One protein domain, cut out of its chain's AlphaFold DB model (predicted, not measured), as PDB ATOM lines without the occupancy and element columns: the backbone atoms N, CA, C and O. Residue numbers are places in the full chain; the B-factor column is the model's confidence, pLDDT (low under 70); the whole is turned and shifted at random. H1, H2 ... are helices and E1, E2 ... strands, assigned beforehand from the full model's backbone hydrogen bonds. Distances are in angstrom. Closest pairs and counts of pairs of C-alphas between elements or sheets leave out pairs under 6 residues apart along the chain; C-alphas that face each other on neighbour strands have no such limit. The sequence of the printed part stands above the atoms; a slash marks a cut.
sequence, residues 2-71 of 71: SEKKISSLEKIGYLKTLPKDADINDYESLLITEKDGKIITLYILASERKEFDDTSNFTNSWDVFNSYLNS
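What this domain is: This is residues 2 to 71 of the 71 residues of an uncharacterized protein of Cryomorphaceae bacterium BACL11 MAG-121015-bin20 (UniProt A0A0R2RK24). A small body, made of a two-stranded hairpin, E1 and E2, with helix H1 near E2 and a looped link running round from H1 to E1, sends out a long arm of residues 51 to 71 that sticks out and ends in helix H2. The arm makes much of the length: the C-alphas span 54 by 31 by 17 A, and the body without the arm spans 31 by 20 by 14 A. The printed part has 70 residues with two named helices and two named strands, in the order H1, E1, E2, H2, and its class is mixed, helices and strands. The sheet has the order E1 - E2, antiparallel; the whole is only just loose, close to extended, with a radius of gyration of the C-alphas of 16.1 A.

How they stand to each other: H1, residues 2 to 11, is near E2, residues 39 to 45, with 8 pairs of C-alphas within 10 A. E1, residues 27 to 33, and E2 form a hairpin, antiparallel at 156 degrees between directions. The C-alphas of Tyr 27 and Leu 45 face each other at 4.4 A. N 30 and O 42 are within hydrogen-bond range at 2.8 A, as are N 44 and O 28 at 3.0 A. H2, residues 58 to 69, stands free; it is apart from H1 and from E1. In H1 every O i to N i+4 pair is within hydrogen-bond range, and in H2 7 of 8 are.

Where its parts are: H1 begins at C-alpha 2, (-15.316, 46.220, 11.987), and is 14.7 A long from first to last C-alpha. E1 measures 19.5 A and E2 20.3 A, with C-alpha 39 at (-4.955, 42.633, 6.534). H2 measures 16.8 A and ends at C-alpha 69, (-36.056, 30.648, 0.181).

The domain as a whole: The two C-alphas farthest apart, those of Asp 21 and Ser 71, are 55.1 A apart. The printed part has no cut. The links H1 to E1, 15 residues, and E2 to H2, 12 residues, are long; E1 to E2 is tight. The mean pLDDT of the printed part is 72.9, and residues 2 to 6 and 48 to 71 are under 70.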
ATOM      1  N   SER A   2     -16.508  47.101  12.030       53.31
ATOM      2  CA  SER A   2     -15.316  46.220  11.987       53.31
ATOM      3  C   SER A   2     -14.646  46.047  13.361       53.31
ATOM      4  O   SER A   2     -14.413  44.929  13.809       53.31
ATOM      5  N   GLU A   3     -14.516  47.142  14.116       56.78
ATOM      6  CA  GLU A   3     -13.969  47.147  15.486       56.78
ATOM      7  C   GLU A   3     -14.718  46.218  16.453       56.78
ATOM      8  O   GLU A   3     -14.110  45.561  17.295       56.78
ATOM      9  N   LYS A   4     -16.048  46.100  16.301       60.62
ATOM     10  CA  LYS A   4     -16.859  45.180  17.114       60.62
ATOM     11  C   LYS A   4     -16.505  43.717  16.845       60.62
ATOM     12  O   LYS A   4     -16.587  42.914  17.764       60.62
ATOM     13  N   LYS A   5     -16.120  43.369  15.612       63.53
ATOM     14  CA  LYS A   5     -15.813  41.989  15.215       63.53
ATOM     15  C   LYS A   5     -14.483  41.533  15.816       63.53
ATOM     16  O   LYS A   5     -14.421  40.450  16.381       63.53
ATOM     17  N   ILE A   6     -13.466  42.394  15.777       67.62
ATOM     18  CA  ILE A   6     -12.163  42.131  16.405       67.62
ATOM     19  C   ILE A   6     -12.306  42.056  17.928       67.62
ATOM     20  O   ILE A   6     -11.800  41.121  18.535       67.62
ATOM     21  N   SER A   7     -13.082  42.963  18.531       70.31
ATOM     22  CA  SER A   7     -13.369  42.918  19.970       70.31
ATOM     23  C   SER A   7     -14.069  41.618  20.393       70.31
ATOM     24  O   SER A   7     -13.796  41.101  21.474       70.31
ATOM     25  N   SER A   8     -14.947  41.055  19.557       75.56
ATOM     26  CA  SER A   8     -15.548  39.741  19.822       75.56
ATOM     27  C   SER A   8     -14.533  38.598  19.743       75.56
ATOM     28  O   SER A   8     -14.637  37.667  20.532       75.56
ATOM     29  N   LEU A   9     -13.552  38.674  18.837       78.00
ATOM     30  CA  LEU A   9     -12.484  37.674  18.719       78.00
ATOM     31  C   LEU A   9     -11.511  37.750  19.907       78.00
ATOM     32  O   LEU A   9     -11.140  36.727  20.470       78.00
ATOM     33  N   GLU A  10     -11.178  38.957  20.362       77.69
ATOM     34  CA  GLU A  10     -10.374  39.157  21.576       77.69
ATOM     35  C   GLU A  10     -11.070  38.583  22.822       77.69
ATOM     36  O   GLU A  10     -10.427  37.987  23.680       77.69
ATOM     37  N   LYS A  11     -12.406  38.678  22.900       77.44
ATOM     38  CA  LYS A  11     -13.195  38.101  24.003       77.44
ATOM     39  C   LYS A  11     -13.202  36.574  24.046       77.44
ATOM     40  O   LYS A  11     -13.479  36.023  25.107       77.44
ATOM     41  N   ILE A  12     -12.949  35.907  22.923       75.25
ATOM     42  CA  ILE A  12     -12.902  34.440  22.841       75.25
ATOM     43  C   ILE A  12     -11.465  33.895  22.848       75.25
ATOM     44  O   ILE A  12     -11.294  32.696  22.672       75.25
ATOM     45  N   GLY A  13     -10.455  34.750  23.065       78.38
ATOM     46  CA  GLY A  13      -9.059  34.331  23.261       78.38
ATOM     47  C   GLY A  13      -8.089  34.688  22.132       78.38
ATOM     48  O   GLY A  13      -6.907  34.376  22.232       78.38
ATOM     49  N   TYR A  14      -8.530  35.371  21.069       85.69
ATOM     50  CA  TYR A  14      -7.605  35.803  20.016       85.69
ATOM     51  C   TYR A  14      -6.763  37.013  20.443       85.69
ATOM     52  O   TYR A  14      -7.262  38.011  20.960       85.69
ATOM     53  N   LEU A  15      -5.475  36.965  20.125       86.50
ATOM     54  CA  LEU A  15      -4.464  37.976  20.393       86.50
ATOM     55  C   LEU A  15      -4.029  38.642  19.088       86.50
ATOM     56  O   LEU A  15      -3.788  37.980  18.086       86.50
ATOM     57  N   LYS A  16      -3.859  39.965  19.091       85.19
ATOM     58  CA  LYS A  16      -3.301  40.703  17.936       85.19
ATOM     59  C   LYS A  16      -1.790  40.548  17.795       85.19
ATOM     60  O   LYS A  16      -1.238  40.763  16.722       85.19
ATOM     61  N   THR A  17      -1.118  40.226  18.892       85.81
ATOM     62  CA  THR A  17       0.336  40.116  18.972       85.81
ATOM     63  C   THR A  17       0.694  38.994  19.923       85.81
ATOM     64  O   THR A  17       0.119  38.910  21.009       85.81
ATOM     65  N   LEU A  18       1.663  38.172  19.536       84.88
ATOM     66  CA  LEU A  18       2.206  37.141  20.409       84.88
ATOM     67  C   LEU A  18       3.115  37.759  21.488       84.88
ATOM     68  O   LEU A  18       3.787  38.764  21.223       84.88
ATOM     69  N   PRO A  19       3.158  37.177  22.699       85.50
ATOM     70  CA  PRO A  19       4.196  37.481  23.680       85.50
ATOM     71  C   PRO A  19       5.598  37.253  23.092       85.50
ATOM     72  O   PRO A  19       5.783  36.380  22.250       85.50
ATOM     73  N   LYS A  20       6.603  38.012  23.549       82.88
ATOM     74  CA  LYS A  20       7.975  37.933  23.005       82.88
ATOM     75  C   LYS A  20       8.625  36.554  23.150       82.88
ATOM     76  O   LYS A  20       9.447  36.198  22.315       82.88
ATOM     77  N   ASP A  21       8.235  35.814  24.182       86.88
ATOM     78  CA  ASP A  21       8.787  34.499  24.517       86.88
ATOM     79  C   ASP A  21       7.834  33.352  24.137       86.88
ATOM     80  O   ASP A  21       8.032  32.215  24.556       86.88
ATOM     81  N   ALA A  22       6.766  33.644  23.388       83.81
ATOM     82  CA  ALA A  22       5.819  32.632  22.942       83.81
ATOM     83  C   ALA A  22       6.367  31.867  21.729       83.81
ATOM     84  O   ALA A  22       6.823  32.479  20.760       83.81
ATOM     85  N   ASP A  23       6.270  30.537  21.760       85.50
ATOM     86  CA  ASP A  23       6.527  29.712  20.583       85.50
ATOM     87  C   ASP A  23       5.339  29.827  19.630       85.50
ATOM     88  O   ASP A  23       4.214  29.485  19.981       85.50
ATOM     89  N   ILE A  24       5.575  30.313  18.412       84.69
ATOM     90  CA  ILE A  24       4.524  30.472  17.404       84.69
ATOM     91  C   ILE A  24       3.884  29.139  16.998       84.69
ATOM     92  O   ILE A  24       2.747  29.144  16.537       84.69
ATOM     93  N   ASN A  25       4.572  28.009  17.188       86.62
ATOM     94  CA  ASN A  25       4.032  26.684  16.881       86.62
ATOM     95  C   ASN A  25       2.888  26.277  17.821       86.62
ATOM     96  O   ASN A  25       2.070  25.438  17.449       86.62
ATOM     97  N   ASP A  26       2.797  26.895  19.000       87.88
ATOM     98  CA  ASP A  26       1.705  26.666  19.952       87.88
ATOM     99  C   ASP A  26       0.440  27.463  19.596       87.88
ATOM    100  O   ASP A  26      -0.600  27.320  20.250       87.88
ATOM    101  N   TYR A  27       0.512  28.318  18.571       86.62
ATOM    102  CA  TYR A  27      -0.559  29.223  18.181       86.62
ATOM    103  C   TYR A  27      -1.007  28.971  16.750       86.62
ATOM    104  O   TYR A  27      -0.223  28.736  15.834       86.62
ATOM    105  N   GLU A  28      -2.302  29.135  16.533       85.25
ATOM    106  CA  GLU A  28      -2.864  29.233  15.198       85.25
ATOM    107  C   GLU A  28      -3.062  30.690  14.811       85.25
ATOM    108  O   GLU A  28      -3.457  31.518  15.634       85.25
ATOM    109  N   SER A  29      -2.820  31.000  13.538       85.88
ATOM    110  CA  SER A  29      -3.009  32.341  12.994       85.88
ATOM    111  C   SER A  29      -4.268  32.438  12.135       85.88
ATOM    112  O   SER A  29      -4.448  31.655  11.202       85.88
ATOM    113  N   LEU A  30      -5.084  33.461  12.380       84.12
ATOM    114  CA  LEU A  30      -6.231  33.839  11.564       84.12
ATOM    115  C   LEU A  30      -5.947  35.160  10.845       84.12
ATOM    116  O   LEU A  30      -5.652  36.175  11.476       84.12
ATOM    117  N   LEU A  31      -6.080  35.157   9.520       86.19
ATOM    118  CA  LEU A  31      -5.973  36.351   8.684       86.19
ATOM    119  C   LEU A  31      -7.364  36.937   8.446       86.19
ATOM    120  O   LEU A  31      -8.267  36.245   7.977       86.19
ATOM    121  N   ILE A  32      -7.540  38.220   8.753       82.25
ATOM    122  CA  ILE A  32      -8.790  38.946   8.524       82.25
ATOM    123  C   ILE A  32      -8.495  40.155   7.655       82.25
ATOM    124  O   ILE A  32      -7.618  40.957   7.962       82.25
ATOM    125  N   THR A  33      -9.275  40.311   6.594       83.38
ATOM    126  CA  THR A  33      -9.271  41.523   5.781       83.38
ATOM    127  C   THR A  33     -10.336  42.475   6.312       83.38
ATOM    128  O   THR A  33     -11.529  42.160   6.319       83.38
ATOM    129  N   GLU A  34      -9.905  43.635   6.790       79.88
ATOM    130  CA  GLU A  34     -10.776  44.735   7.183       79.88
ATOM    131  C   GLU A  34     -11.412  45.404   5.953       79.88
ATOM    132  O   GLU A  34     -10.985  45.231   4.810       79.88
ATOM    133  N   LYS A  35     -12.473  46.189   6.175       76.62
ATOM    134  CA  LYS A  35     -13.212  46.860   5.087       76.62
ATOM    135  C   LYS A  35     -12.386  47.897   4.322       76.62
ATOM    136  O   LYS A  35     -12.743  48.228   3.198       76.62
ATOM    137  N   ASP A  36     -11.333  48.420   4.936       79.69
ATOM    138  CA  ASP A  36     -10.369  49.337   4.325       79.69
ATOM    139  C   ASP A  36      -9.307  48.603   3.480       79.69
ATOM    140  O   ASP A  36      -8.424  49.240   2.911       79.69
ATOM    141  N   GLY A  37      -9.392  47.270   3.383       79.88
ATOM    142  CA  GLY A  37      -8.430  46.422   2.685       79.88
ATOM    143  C   GLY A  37      -7.206  46.059   3.527       79.88
ATOM    144  O   GLY A  37      -6.328  45.345   3.044       79.88
ATOM    145  N   LYS A  38      -7.132  46.512   4.784       84.62
ATOM    146  CA  LYS A  38      -6.030  46.178   5.679       84.62
ATOM    147  C   LYS A  38      -6.145  44.730   6.138       84.62
ATOM    148  O   LYS A  38      -7.185  44.290   6.621       84.62
ATOM    149  N   ILE A  39      -5.048  43.996   6.020       84.44
ATOM    150  CA  ILE A  39      -4.955  42.633   6.534       84.44
ATOM    151  C   ILE A  39      -4.433  42.704   7.965       84.44
ATOM    152  O   ILE A  39      -3.402  43.325   8.233       84.44
ATOM    153  N   ILE A  40      -5.158  42.076   8.882       84.81
ATOM    154  CA  ILE A  40      -4.741  41.879  10.267       84.81
ATOM    155  C   ILE A  40      -4.572  40.387  10.532       84.81
ATOM    156  O   ILE A  40      -5.348  39.564  10.044       84.81
ATOM    157  N   THR A  41      -3.563  40.055  11.328       86.56
ATOM    158  CA  THR A  41      -3.320  38.692  11.795       86.56
ATOM    159  C   THR A  41      -3.685  38.617  13.267       86.56
ATOM    160  O   THR A  41      -3.286  39.474  14.056       86.56
ATOM    161  N   LEU A  42      -4.464  37.608  13.624       87.38
ATOM    162  CA  LEU A  42      -4.803  37.268  14.997       87.38
ATOM    163  C   LEU A  42      -4.239  35.892  15.327       87.38
ATOM    164  O   LEU A  42      -4.114  35.055  14.440       87.38
ATOM    165  N   TYR A  43      -3.937  35.657  16.594       87.69
ATOM    166  CA  TYR A  43      -3.333  34.430  17.088       87.69
ATOM    167  C   TYR A  43      -4.163  33.857  18.225       87.69
ATOM    168  O   TYR A  43      -4.628  34.613  19.067       87.69
ATOM    169  N   ILE A  44      -4.334  32.547  18.291       87.69
ATOM    170  CA  ILE A  44      -4.979  31.878  19.426       87.69
ATOM    171  C   ILE A  44      -4.161  30.655  19.812       87.69
ATOM    172  O   ILE A  44      -3.596  30.002  18.937       87.69
ATOM    173  N   LEU A  45      -4.073  30.356  21.106       85.25
ATOM    174  CA  LEU A  45      -3.412  29.143  21.580       85.25
ATOM    175  C   LEU A  45      -4.158  27.913  21.060       85.25
ATOM    176  O   LEU A  45      -5.366  27.781  21.265       85.25
ATOM    177  N   ALA A  46      -3.441  26.978  20.440       78.75
ATOM    178  CA  ALA A  46      -4.027  25.739  19.931       78.75
ATOM    179  C   ALA A  46      -4.683  24.915  21.056       78.75
ATOM    180  O   ALA A  46      -5.715  24.278  20.849       78.75
ATOM    181  N   SER A  47      -4.138  24.995  22.274       74.94
ATOM    182  CA  SER A  47      -4.695  24.378  23.484       74.94
ATOM    183  C   SER A  47      -5.958  25.064  24.015       74.94
ATOM    184  O   SER A  47      -6.731  24.439  24.734       74.94
ATOM    185  N   GLU A  48      -6.176  26.344  23.692       65.12
ATOM    186  CA  GLU A  48      -7.375  27.102  24.077       65.12
ATOM    187  C   GLU A  48      -8.527  26.935  23.089       65.12
ATOM    188  O   GLU A  48      -9.606  27.495  23.306       65.12
ATOM    189  N   ARG A  49      -8.362  26.091  22.058       62.28
ATOM    190  CA  ARG A  49      -9.509  25.477  21.395       62.28
ATOM    191  C   ARG A  49     -10.248  24.611  22.420       62.28
ATOM    192  O   ARG A  49     -10.163  23.388  22.423       62.28
ATOM    193  N   LYS A  50     -11.083  25.243  23.247       54.44
ATOM    194  CA  LYS A  50     -12.403  24.672  23.481       54.44
ATOM    195  C   LYS A  50     -12.930  24.410  22.085       54.44
ATOM    196  O   LYS A  50     -12.992  25.354  21.298       54.44
ATOM    197  N   GLU A  51     -13.224  23.153  21.766       50.38
ATOM    198  CA  GLU A  51     -14.137  22.835  20.681       50.38
ATOM    199  C   GLU A  51     -15.323  23.782  20.855       50.38
ATOM    200  O   GLU A  51     -16.191  23.593  21.707       50.38
ATOM    201  N   PHE A  52     -15.317  24.881  20.103       50.53
ATOM    202  CA  PHE A  52     -16.554  25.504  19.725       50.53
ATOM    203  C   PHE A  52     -17.112  24.448  18.794       50.53
ATOM    204  O   PHE A  52     -16.727  24.366  17.630       50.53
ATOM    205  N   ASP A  53     -17.846  23.513  19.390       45.22
ATOM    206  CA  ASP A  53     -18.598  22.488  18.704       45.22
ATOM    207  C   ASP A  53     -19.671  23.221  17.893       45.22
ATOM    208  O   ASP A  53     -20.840  23.335  18.261       45.22
ATOM    209  N   ASP A  54     -19.215  23.823  16.797       45.59
ATOM    210  CA  ASP A  54     -19.978  24.628  15.854       45.59
ATOM    211  C   ASP A  54     -20.940  23.737  15.052       45.59
ATOM    212  O   ASP A  54     -21.678  24.213  14.191       45.59
ATOM    213  N   THR A  55     -21.008  22.434  15.362       50.59
ATOM    214  CA  THR A  55     -22.101  21.573  14.907       50.59
ATOM    215  C   THR A  55     -23.432  21.952  15.559       50.59
ATOM    216  O   THR A  55     -24.486  21.711  14.974       50.59
ATOM    217  N   SER A  56     -23.417  22.635  16.708       51.28
ATOM    218  CA  SER A  56     -24.641  23.030  17.411       51.28
ATOM    219  C   SER A  56     -25.315  24.304  16.868       51.28
ATOM    220  O   SER A  56     -26.463  24.574  17.221       51.28
ATOM    221  N   ASN A  57     -24.678  25.051  15.948       53.12
ATOM    222  CA  ASN A  57     -25.251  26.270  15.343       53.12
ATOM    223  C   ASN A  57     -25.471  26.210  13.820       53.12
ATOM    224  O   ASN A  57     -26.047  27.140  13.240       53.12
ATOM    225  N   PHE A  58     -25.079  25.114  13.162       55.78
ATOM    226  CA  PHE A  58     -25.378  24.904  11.743       55.78
ATOM    227  C   PHE A  58     -26.886  24.770  11.486       55.78
ATOM    228  O   PHE A  58     -27.379  25.312  10.501       55.78
ATOM    229  N   THR A  59     -27.640  24.144  12.398       59.41
ATOM    230  CA  THR A  59     -29.101  23.991  12.268       59.41
ATOM    231  C   THR A  59     -29.823  25.338  12.296       59.41
ATOM    232  O   THR A  59     -30.622  25.621  11.409       59.41
ATOM    233  N   ASN A  60     -29.472  26.224  13.237       59.72
ATOM    234  CA  ASN A  60     -30.058  27.568  13.314       59.72
ATOM    235  C   ASN A  60     -29.752  28.396  12.058       59.72
ATOM    236  O   ASN A  60     -30.600  29.136  11.565       59.72
ATOM    237  N   SER A  61     -28.539  28.253  11.522       60.94
ATOM    238  CA  SER A  61     -28.125  28.948  10.301       60.94
ATOM    239  C   SER A  61     -28.839  28.403   9.054       60.94
ATOM    240  O   SER A  61     -29.150  29.170   8.143       60.94
ATOM    241  N   TRP A  62     -29.149  27.101   9.028       63.19
ATOM    242  CA  TRP A  62     -29.897  26.445   7.951       63.19
ATOM    243  C   TRP A  62     -31.390  26.792   7.968       63.19
ATOM    244  O   TRP A  62     -31.957  27.105   6.921       63.19
ATOM    245  N   ASP A  63     -32.021  26.815   9.144       65.56
ATOM    246  CA  ASP A  63     -33.435  27.185   9.286       65.56
ATOM    247  C   ASP A  63     -33.685  28.640   8.879       65.56
ATOM    248  O   ASP A  63     -34.633  28.936   8.147       65.56
ATOM    249  N   VAL A  64     -32.789  29.553   9.270       65.19
ATOM    250  CA  VAL A  64     -32.839  30.950   8.821       65.19
ATOM    251  C   VAL A  64     -32.684  31.032   7.303       65.19
ATOM    252  O   VAL A  64     -33.470  31.723   6.657       65.19
ATOM    253  N   PHE A  65     -31.732  30.309   6.707       68.50
ATOM    254  CA  PHE A  65     -31.541  30.299   5.253       68.50
ATOM    255  C   PHE A  65     -32.784  29.794   4.501       68.50
ATOM    256  O   PHE A  65     -33.239  30.446   3.560       68.50
ATOM    257  N   ASN A  66     -33.398  28.697   4.955       66.62
ATOM    258  CA  ASN A  66     -34.615  28.156   4.340       66.62
ATOM    259  C   ASN A  66     -35.827  29.082   4.481       66.62
ATOM    260  O   ASN A  66     -36.683  29.098   3.595       66.62
ATOM    261  N   SER A  67     -35.903  29.875   5.556       69.06
ATOM    262  CA  SER A  67     -36.993  30.844   5.734       69.06
ATOM    263  C   SER A  67     -37.023  31.905   4.625       69.06
ATOM    264  O   SER A  67     -38.099  32.296   4.181       69.06
ATOM    265  N   TYR A  68     -35.858  32.300   4.101       65.69
ATOM    266  CA  TYR A  68     -35.755  33.269   3.006       65.69
ATOM    267  C   TYR A  68     -35.965  32.658   1.614       65.69
ATOM    268  O   TYR A  68     -36.188  33.404   0.665       65.69
ATOM    269  N   LEU A  69     -35.880  31.330   1.469       69.56
ATOM    270  CA  LEU A  69     -36.056  30.648   0.181       69.56
ATOM    271  C   LEU A  69     -37.502  30.237  -0.104       69.56
ATOM    272  O   LEU A  69     -37.884  30.151  -1.265       69.56
ATOM    273  N   ASN A  70     -38.297  29.989   0.937       57.91
ATOM    274  CA  ASN A  70     -39.704  29.595   0.808       57.91
ATOM    275  C   ASN A  70     -40.681  30.774   1.005       57.91
ATOM    276  O   ASN A  70     -41.837  30.545   1.362       57.91
ATOM    277  N   SER A  71     -40.208  32.016   0.819       51.16
ATOM    278  CA  SER A  71     -41.015  33.248   0.876       51.16
ATOM    279  C   SER A  71     -41.492  33.688  -0.505       51.16
ATOM    280  O   SER A  71     -40.666  33.651  -1.443       51.16
TER     281      SER A  71